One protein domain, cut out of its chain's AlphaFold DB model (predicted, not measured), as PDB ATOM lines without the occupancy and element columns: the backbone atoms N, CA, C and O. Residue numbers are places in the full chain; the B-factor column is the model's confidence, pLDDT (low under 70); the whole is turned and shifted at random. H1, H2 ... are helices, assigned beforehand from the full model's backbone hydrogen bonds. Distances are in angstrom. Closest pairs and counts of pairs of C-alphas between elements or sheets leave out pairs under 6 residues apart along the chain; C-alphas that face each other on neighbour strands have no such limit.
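Overview. This is residues 123 to 194 of the 634 residues of an uncharacterized protein of Eubacterium siraeum CAG:80 (UniProt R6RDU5). One long helix, H1, runs out from a head of short helices, and a second helix, H5, folds back from that head and crosses the long one at a steep angle. The three short helices H2, H3 and H4 form a loose arc round the end of H1 at residue 142, with H3 between the other two and packed on the first turn of H5. The printed part has 72 residues with five named helices, H1 to H5 in order along the chain, and no named strand; the class is all helix. It is compact, with a radius of gyration of the C-alphas of 12.0 A, and spans 35 by 26 by 18 A.

Arrangement. H1, residues 124 to 142, touches H5, residues 180 to 191, at a steep tilt of 58 degrees, opposite ways. H1 touches H5 with residues 130 to 138 alone, and H5 touches H1 with residues 186 to 190 alone; the closest C-alphas of the two are those of Leu 133 and Val 190, 5.3 A apart. H2, residues 147 to 153, is close to H1 but not clearly touching, at a shallow tilt of 30 degrees, opposite ways; the closest C-alphas, of Leu 141 and Leu 150, are 7.8 A apart. H3, residues 161 to 165, is close to H2 but not clearly touching, with the C-alphas of Gln 147 and Tyr 161 closest at 5.0 A. H3 touches H5, of which residues 181 to 182 alone take part; the closest C-alphas are those of Leu 164 and Thr 182, 5.8 A apart. H4, residues 168 to 172, is close to H5 but not clearly touching, with the C-alphas of Phe 170 and Thr 182 closest at 7.6 A. H1 and H3 are apart, but only just, at 8.2 A between their closest C-alphas. In H1, H3, H4 and H5 every O i to N i+4 pair is within hydrogen-bond range; in H2, 2 of 3 are.

Along the chain. H1 begins at C-alpha 124, (-26.060, 4.586, 7.647), and measures 27.2 A from first to last C-alpha. H2 measures 10.1 A and begins at C-alpha 147, (9.369, 3.207, 10.227). H3 and H4 have five residues each. H5 measures 15.9 A and ends at C-alpha 191, (-10.829, 2.900, 2.389).

Size, cuts and confidence. The two C-alphas farthest apart, of Asp 123 and Ser 148, are 36.8 A from each other. The printed part has no cut. The links H1 to H2 and H3 to H4 are tight, H2 to H3 and H4 to H5 are short, and no link is long. The mean pLDDT of the printed part is 83.7; residue 124 and residues 175 to 177 are under 70.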
ATOM      1  N   ASP A 123     -24.811   5.755   3.009       70.88
ATOM      2  CA  ASP A 123     -25.892   5.427   3.927       70.88
ATOM      3  C   ASP A 123     -25.374   5.117   5.333       70.88
ATOM      4  O   ASP A 123     -24.171   5.091   5.602       70.88
ATOM      5  N   SER A 124     -26.317   4.888   6.240       69.69
ATOM      6  CA  SER A 124     -26.060   4.586   7.647       69.69
ATOM      7  C   SER A 124     -25.156   3.364   7.865       69.69
ATOM      8  O   SER A 124     -24.437   3.310   8.862       69.69
ATOM      9  N   SER A 125     -25.164   2.392   6.951       73.75
ATOM     10  CA  SER A 125     -24.334   1.191   7.064       73.75
ATOM     11  C   SER A 125     -22.875   1.458   6.696       73.75
ATOM     12  O   SER A 125     -21.971   0.979   7.386       73.75
ATOM     13  N   ASP A 126     -22.633   2.279   5.668       73.50
ATOM     14  CA  ASP A 126     -21.287   2.740   5.313       73.50
ATOM     15  C   ASP A 126     -20.659   3.507   6.483       73.50
ATOM     16  O   ASP A 126     -19.472   3.347   6.759       73.50
ATOM     17  N   ILE A 127     -21.466   4.293   7.198       70.19
ATOM     18  CA  ILE A 127     -21.058   5.097   8.355       70.19
ATOM     19  C   ILE A 127     -20.632   4.221   9.530       70.19
ATOM     20  O   ILE A 127     -19.518   4.351  10.028       70.19
ATOM     21  N   GLU A 128     -21.480   3.284   9.953       71.31
ATOM     22  CA  GLU A 128     -21.137   2.393  11.065       71.31
ATOM     23  C   GLU A 128     -19.901   1.545  10.739       71.31
ATOM     24  O   GLU A 128     -19.004   1.344  11.566       71.31
ATOM     25  N   LYS A 129     -19.814   1.078   9.489       77.06
ATOM     26  CA  LYS A 129     -18.650   0.348   8.999       77.06
ATOM     27  C   LYS A 129     -17.396   1.218   9.021       77.06
ATOM     28  O   LYS A 129     -16.329   0.731   9.393       77.06
ATOM     29  N   TYR A 130     -17.517   2.480   8.628       77.88
ATOM     30  CA  TYR A 130     -16.436   3.449   8.647       77.88
ATOM     31  C   TYR A 130     -15.898   3.679  10.059       77.88
ATOM     32  O   TYR A 130     -14.694   3.533  10.261       77.88
ATOM     33  N   ASP A 131     -16.770   3.933  11.036       72.56
ATOM     34  CA  ASP A 131     -16.381   4.153  12.434       72.56
ATOM     35  C   ASP A 131     -15.633   2.946  13.009       72.56
ATOM     36  O   ASP A 131     -14.549   3.079  13.585       72.56
ATOM     37  N   LYS A 132     -16.159   1.739  12.771       79.81
ATOM     38  CA  LYS A 132     -15.504   0.497  13.187       79.81
ATOM     39  C   LYS A 132     -14.116   0.345  12.559       79.81
ATOM     40  O   LYS A 132     -13.147   0.044  13.256       79.81
ATOM     41  N   LEU A 133     -14.008   0.550  11.246       80.88
ATOM     42  CA  LEU A 133     -12.737   0.447  10.528       80.88
ATOM     43  C   LEU A 133     -11.742   1.523  10.979       80.88
ATOM     44  O   LEU A 133     -10.540   1.260  11.024       80.88
ATOM     45  N   ALA A 134     -12.213   2.725  11.312       80.25
ATOM     46  CA  ALA A 134     -11.375   3.803  11.820       80.25
ATOM     47  C   ALA A 134     -10.790   3.448  13.193       80.25
ATOM     48  O   ALA A 134      -9.594   3.640  13.416       80.25
ATOM     49  N   ASP A 135     -11.585   2.845  14.077       79.44
ATOM     50  CA  ASP A 135     -11.126   2.366  15.385       79.44
ATOM     51  C   ASP A 135     -10.105   1.230  15.271       79.44
ATOM     52  O   ASP A 135      -9.077   1.221  15.966       79.44
ATOM     53  N   GLU A 136     -10.340   0.298  14.348       87.06
ATOM     54  CA  GLU A 136      -9.388  -0.759  14.008       87.06
ATOM     55  C   GLU A 136      -8.083  -0.174  13.440       87.06
ATOM     56  O   GLU A 136      -6.991  -0.579  13.850       87.06
ATOM     57  N   ALA A 137      -8.172   0.825  12.557       86.50
ATOM     58  CA  ALA A 137      -7.020   1.511  11.980       86.50
ATOM     59  C   ALA A 137      -6.208   2.272  13.039       86.50
ATOM     60  O   ALA A 137      -4.985   2.130  13.086       86.50
ATOM     61  N   VAL A 138      -6.859   3.019  13.937       87.31
ATOM     62  CA  VAL A 138      -6.197   3.697  15.066       87.31
ATOM     63  C   VAL A 138      -5.483   2.680  15.955       87.31
ATOM     64  O   VAL A 138      -4.325   2.884  16.321       87.31
ATOM     65  N   THR A 139      -6.136   1.559  16.268       90.56
ATOM     66  CA  THR A 139      -5.543   0.478  17.070       90.56
ATOM     67  C   THR A 139      -4.312  -0.118  16.382       90.56
ATOM     68  O   THR A 139      -3.269  -0.293  17.017       90.56
ATOM     69  N   MET A 140      -4.397  -0.372  15.074       92.06
ATOM     70  CA  MET A 140      -3.287  -0.873  14.264       92.06
ATOM     71  C   MET A 140      -2.109   0.110  14.242       92.06
ATOM     72  O   MET A 140      -0.967  -0.292  14.462       92.06
ATOM     73  N   LEU A 141      -2.375   1.403  14.033       92.62
ATOM     74  CA  LEU A 141      -1.348   2.445  14.003       92.62
ATOM     75  C   LEU A 141      -0.700   2.654  15.381       92.62
ATOM     76  O   LEU A 141       0.512   2.831  15.457       92.62
ATOM     77  N   LYS A 142      -1.443   2.526  16.488       91.19
ATOM     78  CA  LYS A 142      -0.880   2.580  17.855       91.19
ATOM     79  C   LYS A 142       0.128   1.463  18.145       91.19
ATOM     80  O   LYS A 142       1.014   1.627  18.996       91.19
ATOM     81  N   ALA A 143       0.012   0.329  17.453       93.12
ATOM     82  CA  ALA A 143       0.950  -0.783  17.569       93.12
ATOM     83  C   ALA A 143       2.273  -0.545  16.814       93.12
ATOM     84  O   ALA A 143       3.260  -1.220  17.108       93.12
ATOM     85  N   VAL A 144       2.332   0.422  15.890       94.81
ATOM     86  CA  VAL A 144       3.551   0.779  15.148       94.81
ATOM     87  C   VAL A 144       4.566   1.420  16.097       94.81
ATOM     88  O   VAL A 144       4.229   2.331  16.851       94.81
ATOM     89  N   LYS A 145       5.818   0.942  16.074       94.12
ATOM     90  CA  LYS A 145       6.923   1.460  16.911       94.12
ATOM     91  C   LYS A 145       8.133   1.933  16.107       94.12
ATOM     92  O   LYS A 145       9.144   2.326  16.681       94.12
ATOM     93  N   SER A 146       8.069   1.835  14.782       96.12
ATOM     94  CA  SER A 146       9.185   2.165  13.903       96.12
ATOM     95  C   SER A 146       8.723   2.426  12.470       96.12
ATOM     96  O   SER A 146       7.671   1.948  12.040       96.12
ATOM     97  N   GLN A 147       9.573   3.087  11.677       96.88
ATOM     98  CA  GLN A 147       9.369   3.207  10.227       96.88
ATOM     99  C   GLN A 147       9.292   1.834   9.539       96.88
ATOM    100  O   GLN A 147       8.578   1.676   8.552       96.88
ATOM    101  N   SER A 148      10.015   0.826  10.042       95.81
ATOM    102  CA  SER A 148       9.970  -0.524   9.473       95.81
ATOM    103  C   SER A 148       8.595  -1.168   9.648       95.81
ATOM    104  O   SER A 148       8.126  -1.816   8.716       95.81
ATOM    105  N   ASP A 149       7.944  -0.967  10.795       95.75
ATOM    106  CA  ASP A 149       6.594  -1.480  11.048       95.75
ATOM    107  C   ASP A 149       5.546  -0.731  10.228       95.75
ATOM    108  O   ASP A 149       4.680  -1.364   9.628       95.75
ATOM    109  N   LEU A 150       5.685   0.594  10.104       95.38
ATOM    110  CA  LEU A 150       4.804   1.396   9.257       95.38
ATOM    111  C   LEU A 150       4.872   0.943   7.791       95.38
ATOM    112  O   LEU A 150       3.844   0.775   7.144       95.38
ATOM    113  N   ASN A 151       6.073   0.642   7.289       95.19
ATOM    114  CA  ASN A 151       6.273   0.153   5.923       95.19
ATOM    115  C   ASN A 151       5.672  -1.246   5.671       95.19
ATOM    116  O   ASN A 151       5.474  -1.612   4.514       95.19
ATOM    117  N   LYS A 152       5.393  -2.048   6.711       94.38
ATOM    118  CA  LYS A 152       4.649  -3.318   6.555       94.38
ATOM    119  C   LYS A 152       3.167  -3.059   6.279       94.38
ATOM    120  O   LYS A 152       2.542  -3.829   5.557       94.38
ATOM    121  N   ILE A 153       2.626  -1.985   6.852       93.12
ATOM    122  CA  ILE A 153       1.230  -1.557   6.690       93.12
ATOM    123  C   ILE A 153       1.050  -0.776   5.376       93.12
ATOM    124  O   ILE A 153       0.069  -0.983   4.655       93.12
ATOM    125  N   PHE A 154       2.027   0.076   5.043       92.25
ATOM    126  CA  PHE A 154       2.071   0.916   3.841       92.25
ATOM    127  C   PHE A 154       3.328   0.605   3.001       92.25
ATOM    128  O   PHE A 154       4.368   1.255   3.157       92.25
ATOM    129  N   PRO A 155       3.271  -0.410   2.115       90.50
ATOM    130  CA  PRO A 155       4.432  -0.865   1.340       90.50
ATOM    131  C   PRO A 155       4.985   0.161   0.343       90.50
ATOM    132  O   PRO A 155       6.144   0.066  -0.058       90.50
ATOM    133  N   ASP A 156       4.166   1.134  -0.054       89.38
ATOM    134  CA  ASP A 156       4.519   2.267  -0.915       89.38
ATOM    135  C   ASP A 156       5.426   3.294  -0.217       89.38
ATOM    136  O   ASP A 156       6.009   4.146  -0.885       89.38
ATOM    137  N   LYS A 157       5.603   3.182   1.110       90.00
ATOM    138  CA  LYS A 157       6.466   4.045   1.936       90.00
ATOM    139  C   LYS A 157       6.123   5.531   1.809       90.00
ATOM    140  O   LYS A 157       6.999   6.384   1.956       90.00
ATOM    141  N   LYS A 158       4.852   5.836   1.538       89.50
ATOM    142  CA  LYS A 158       4.343   7.204   1.410       89.50
ATOM    143  C   LYS A 158       4.455   7.991   2.724       89.50
ATOM    144  O   LYS A 158       4.732   9.185   2.700       89.50
ATOM    145  N   TYR A 159       4.275   7.311   3.854       92.19
ATOM    146  CA  TYR A 159       4.141   7.924   5.176       92.19
ATOM    147  C   TYR A 159       5.403   7.803   6.036       92.19
ATOM    148  O   TYR A 159       6.133   6.807   5.956       92.19
ATOM    149  N   LYS A 160       5.639   8.790   6.912       94.25
ATOM    150  CA  LYS A 160       6.741   8.760   7.881       94.25
ATOM    151  C   LYS A 160       6.222   8.453   9.277       94.25
ATOM    152  O   LYS A 160       5.251   9.034   9.745       94.25
ATOM    153  N   TYR A 161       6.936   7.589   9.989       95.06
ATOM    154  CA  TYR A 161       6.638   7.262  11.381       95.06
ATOM    155  C   TYR A 161       6.709   8.493  12.296       95.06
ATOM    156  O   TYR A 161       5.923   8.602  13.229       95.06
ATOM    157  N   THR A 162       7.590   9.450  11.991       94.06
ATOM    158  CA  THR A 162       7.705  10.707  12.744       94.06
ATOM    159  C   THR A 162       6.433  11.549  12.712       94.06
ATOM    160  O   THR A 162       6.218  12.336  13.627       94.06
ATOM    161  N   ASP A 163       5.600  11.411  11.680       92.38
ATOM    162  CA  ASP A 163       4.359  12.183  11.568       92.38
ATOM    163  C   ASP A 163       3.331  11.662  12.586       92.38
ATOM    164  O   ASP A 163       2.694  12.451  13.280       92.38
ATOM    165  N   LEU A 164       3.288  10.336  12.770       90.12
ATOM    166  CA  LEU A 164       2.478   9.657  13.783       90.12
ATOM    167  C   LEU A 164       3.016   9.883  15.208       90.12
ATOM    168  O   LEU A 164       2.253  10.136  16.134       90.12
ATOM    169  N   GLU A 165       4.338   9.793  15.394       92.25
ATOM    170  CA  GLU A 165       4.996   9.956  16.699       92.25
ATOM    171  C   GLU A 165       4.853  11.380  17.254       92.25
ATOM    172  O   GLU A 165       4.671  11.566  18.455       92.25
ATOM    173  N   ASN A 166       4.896  12.390  16.380       91.44
ATOM    174  CA  ASN A 166       4.765  13.795  16.765       91.44
ATOM    175  C   ASN A 166       3.306  14.268  16.855       91.44
ATOM    176  O   ASN A 166       3.062  15.467  17.040       91.44
ATOM    177  N   ASP A 167       2.332  13.382  16.667       88.38
ATOM    178  CA  ASP A 167       0.917  13.693  16.820       88.38
ATOM    179  C   ASP A 167       0.472  13.457  18.274       88.38
ATOM    180  O   ASP A 167       0.146  12.347  18.715       88.38
ATOM    181  N   THR A 168       0.480  14.539  19.053       85.44
ATOM    182  CA  THR A 168       0.059  14.521  20.458       85.44
ATOM    183  C   THR A 168      -1.410  14.122  20.607       85.44
ATOM    184  O   THR A 168      -1.745  13.407  21.550       85.44
ATOM    185  N   ALA A 169      -2.280  14.527  19.678       76.69
ATOM    186  CA  ALA A 169      -3.696  14.175  19.723       76.69
ATOM    187  C   ALA A 169      -3.889  12.673  19.481       76.69
ATOM    188  O   ALA A 169      -4.603  12.009  20.235       76.69
ATOM    189  N   PHE A 170      -3.152  12.100  18.524       82.44
ATOM    190  CA  PHE A 170      -3.111  10.651  18.300       82.44
ATOM    191  C   PHE A 170      -2.673   9.870  19.544       82.44
ATOM    192  O   PHE A 170      -3.311   8.884  19.935       82.44
ATOM    193  N   SER A 171      -1.634  10.360  20.222       82.06
ATOM    194  CA  SER A 171      -1.135   9.775  21.471       82.06
ATOM    195  C   SER A 171      -2.176   9.809  22.596       82.06
ATOM    196  O   SER A 171      -2.303   8.843  23.349       82.06
ATOM    197  N   LEU A 172      -2.955  10.891  22.682       79.44
ATOM    198  CA  LEU A 172      -4.013  11.086  23.679       79.44
ATOM    199  C   LEU A 172      -5.357  10.450  23.291       79.44
ATOM    200  O   LEU A 172      -6.294  10.490  24.084       79.44
ATOM    201  N   ASN A 173      -5.449   9.816  22.116       76.06
ATOM    202  CA  ASN A 173      -6.705   9.321  21.543       76.06
ATOM    203  C   ASN A 173      -7.759  10.417  21.318       76.06
ATOM    204  O   ASN A 173      -8.956  10.128  21.299       76.06
ATOM    205  N   ASP A 174      -7.314  11.655  21.138       70.38
ATOM    206  CA  ASP A 174      -8.170  12.778  20.796       70.38
ATOM    207  C   ASP A 174      -8.400  12.789  19.281       70.38
ATOM    208  O   ASP A 174      -7.718  13.488  18.531       70.38
ATOM    209  N   LYS A 175      -9.335  11.939  18.832       65.25
ATOM    210  CA  LYS A 175      -9.661  11.723  17.409       65.25
ATOM    211  C   LYS A 175      -9.985  13.014  16.659       65.25
ATOM    212  O   LYS A 175      -9.790  13.068  15.448       65.25
ATOM    213  N   ASN A 176     -10.419  14.044  17.380       56.00
ATOM    214  CA  ASN A 176     -10.831  15.318  16.809       56.00
ATOM    215  C   ASN A 176      -9.651  16.191  16.377       56.00
ATOM    216  O   ASN A 176      -9.772  17.014  15.478       56.00
ATOM    217  N   ASN A 177      -8.485  15.993  16.990       65.56
ATOM    218  CA  ASN A 177      -7.335  16.873  16.798       65.56
ATOM    219  C   ASN A 177      -6.142  16.171  16.143       65.56
ATOM    220  O   ASN A 177      -5.027  16.694  16.176       65.56
ATOM    221  N   PHE A 178      -6.360  14.993  15.543       73.56
ATOM    222  CA  PHE A 178      -5.321  14.303  14.776       73.56
ATOM    223  C   PHE A 178      -4.764  15.219  13.682       73.56
ATOM    224  O   PHE A 178      -5.492  15.984  13.043       73.56
ATOM    225  N   LYS A 179      -3.461  15.123  13.436       79.06
ATOM    226  CA  LYS A 179      -2.807  15.823  12.329       79.06
ATOM    227  C   LYS A 179      -3.245  15.240  10.989       79.06
ATOM    228  O   LYS A 179      -3.638  14.075  10.903       79.06
ATOM    229  N   GLU A 180      -3.156  16.047   9.935       74.81
ATOM    230  CA  GLU A 180      -3.601  15.667   8.589       74.81
ATOM    231  C   GLU A 180      -2.894  14.411   8.069       74.81
ATOM    232  O   GLU A 180      -3.536  13.537   7.495       74.81
ATOM    233  N   GLU A 181      -1.604  14.244   8.358       83.75
ATOM    234  CA  GLU A 181      -0.848  13.051   7.975       83.75
ATOM    235  C   GLU A 181      -1.380  11.784   8.670       83.75
ATOM    236  O   GLU A 181      -1.529  10.734   8.039       83.75
ATOM    237  N   THR A 182      -1.718  11.873   9.961       83.06
ATOM    238  CA  THR A 182      -2.336  10.776  10.724       83.06
ATOM    239  C   THR A 182      -3.724  10.447  10.180       83.06
ATOM    240  O   THR A 182      -4.061   9.273   9.998       83.06
ATOM    241  N   LYS A 183      -4.527  11.474   9.877       76.56
ATOM    242  CA  LYS A 183      -5.852  11.319   9.261       76.56
ATOM    243  C   LYS A 183      -5.750  10.610   7.913       76.56
ATOM    244  O   LYS A 183      -6.488   9.657   7.681       76.56
ATOM    245  N   GLU A 184      -4.801  11.001   7.066       78.94
ATOM    246  CA  GLU A 184      -4.587  10.394   5.750       78.94
ATOM    247  C   GLU A 184      -4.179   8.911   5.858       78.94
ATOM    248  O   GLU A 184      -4.670   8.065   5.101       78.94
ATOM    249  N   MET A 185      -3.335   8.560   6.840       85.19
ATOM    250  CA  MET A 185      -2.986   7.164   7.138       85.19
ATOM    251  C   MET A 185      -4.216   6.344   7.548       85.19
ATOM    252  O   MET A 185      -4.430   5.258   7.003       85.19
ATOM    253  N   ILE A 186      -5.038   6.860   8.470       83.25
ATOM    254  CA  ILE A 186      -6.280   6.204   8.912       83.25
ATOM    255  C   ILE A 186      -7.222   6.024   7.722       83.25
ATOM    256  O   ILE A 186      -7.634   4.903   7.433       83.25
ATOM    257  N   GLN A 187      -7.493   7.089   6.969       77.50
ATOM    258  CA  GLN A 187      -8.364   7.055   5.792       77.50
ATOM    259  C   GLN A 187      -7.882   6.042   4.746       77.50
ATOM    260  O   GLN A 187      -8.685   5.295   4.194       77.50
ATOM    261  N   THR A 188      -6.568   5.947   4.514       80.62
ATOM    262  CA  THR A 188      -5.987   4.957   3.592       80.62
ATOM    263  C   THR A 188      -6.289   3.520   4.028       80.62
ATOM    264  O   THR A 188      -6.519   2.654   3.183       80.62
ATOM    265  N   LEU A 189      -6.280   3.242   5.335       83.44
ATOM    266  CA  LEU A 189      -6.619   1.921   5.869       83.44
ATOM    267  C   LEU A 189      -8.115   1.654   5.793       83.44
ATOM    268  O   LEU A 189      -8.516   0.592   5.321       83.44
ATOM    269  N   VAL A 190      -8.927   2.630   6.187       79.81
ATOM    270  CA  VAL A 190     -10.382   2.492   6.195       79.81
ATOM    271  C   VAL A 190     -10.937   2.292   4.786       79.81
ATOM    272  O   VAL A 190     -11.773   1.415   4.570       79.81
ATOM    273  N   ARG A 191     -10.408   3.018   3.792       77.69
ATOM    274  CA  ARG A 191     -10.829   2.900   2.389       77.69
ATOM    275  C   ARG A 191     -10.690   1.480   1.835       77.69
ATOM    276  O   ARG A 191     -11.471   1.095   0.979       77.69
ATOM    277  N   LYS A 192      -9.742   0.676   2.336       79.94
ATOM    278  CA  LYS A 192      -9.591  -0.734   1.925       79.94
ATOM    279  C   LYS A 192     -10.756  -1.617   2.381       79.94
ATOM    280  O   LYS A 192     -10.977  -2.664   1.783       79.94
ATOM    281  N   GLY A 193     -11.443  -1.237   3.459       79.44
ATOM    282  CA  GLY A 193     -12.573  -1.982   4.014       79.44
ATOM    283  C   GLY A 193     -13.939  -1.492   3.531       79.44
ATOM    284  O   GLY A 193     -14.917  -2.235   3.641       79.44
ATOM    285  N   LEU A 194     -14.029  -0.273   2.996       79.50
ATOM    286  CA  LEU A 194     -15.262   0.292   2.449       79.50
ATOM    287  C   LEU A 194     -15.529  -0.163   1.007       79.50
ATOM    288  O   LEU A 194     -14.604  -0.606   0.323       79.50
TER     289      LEU A 194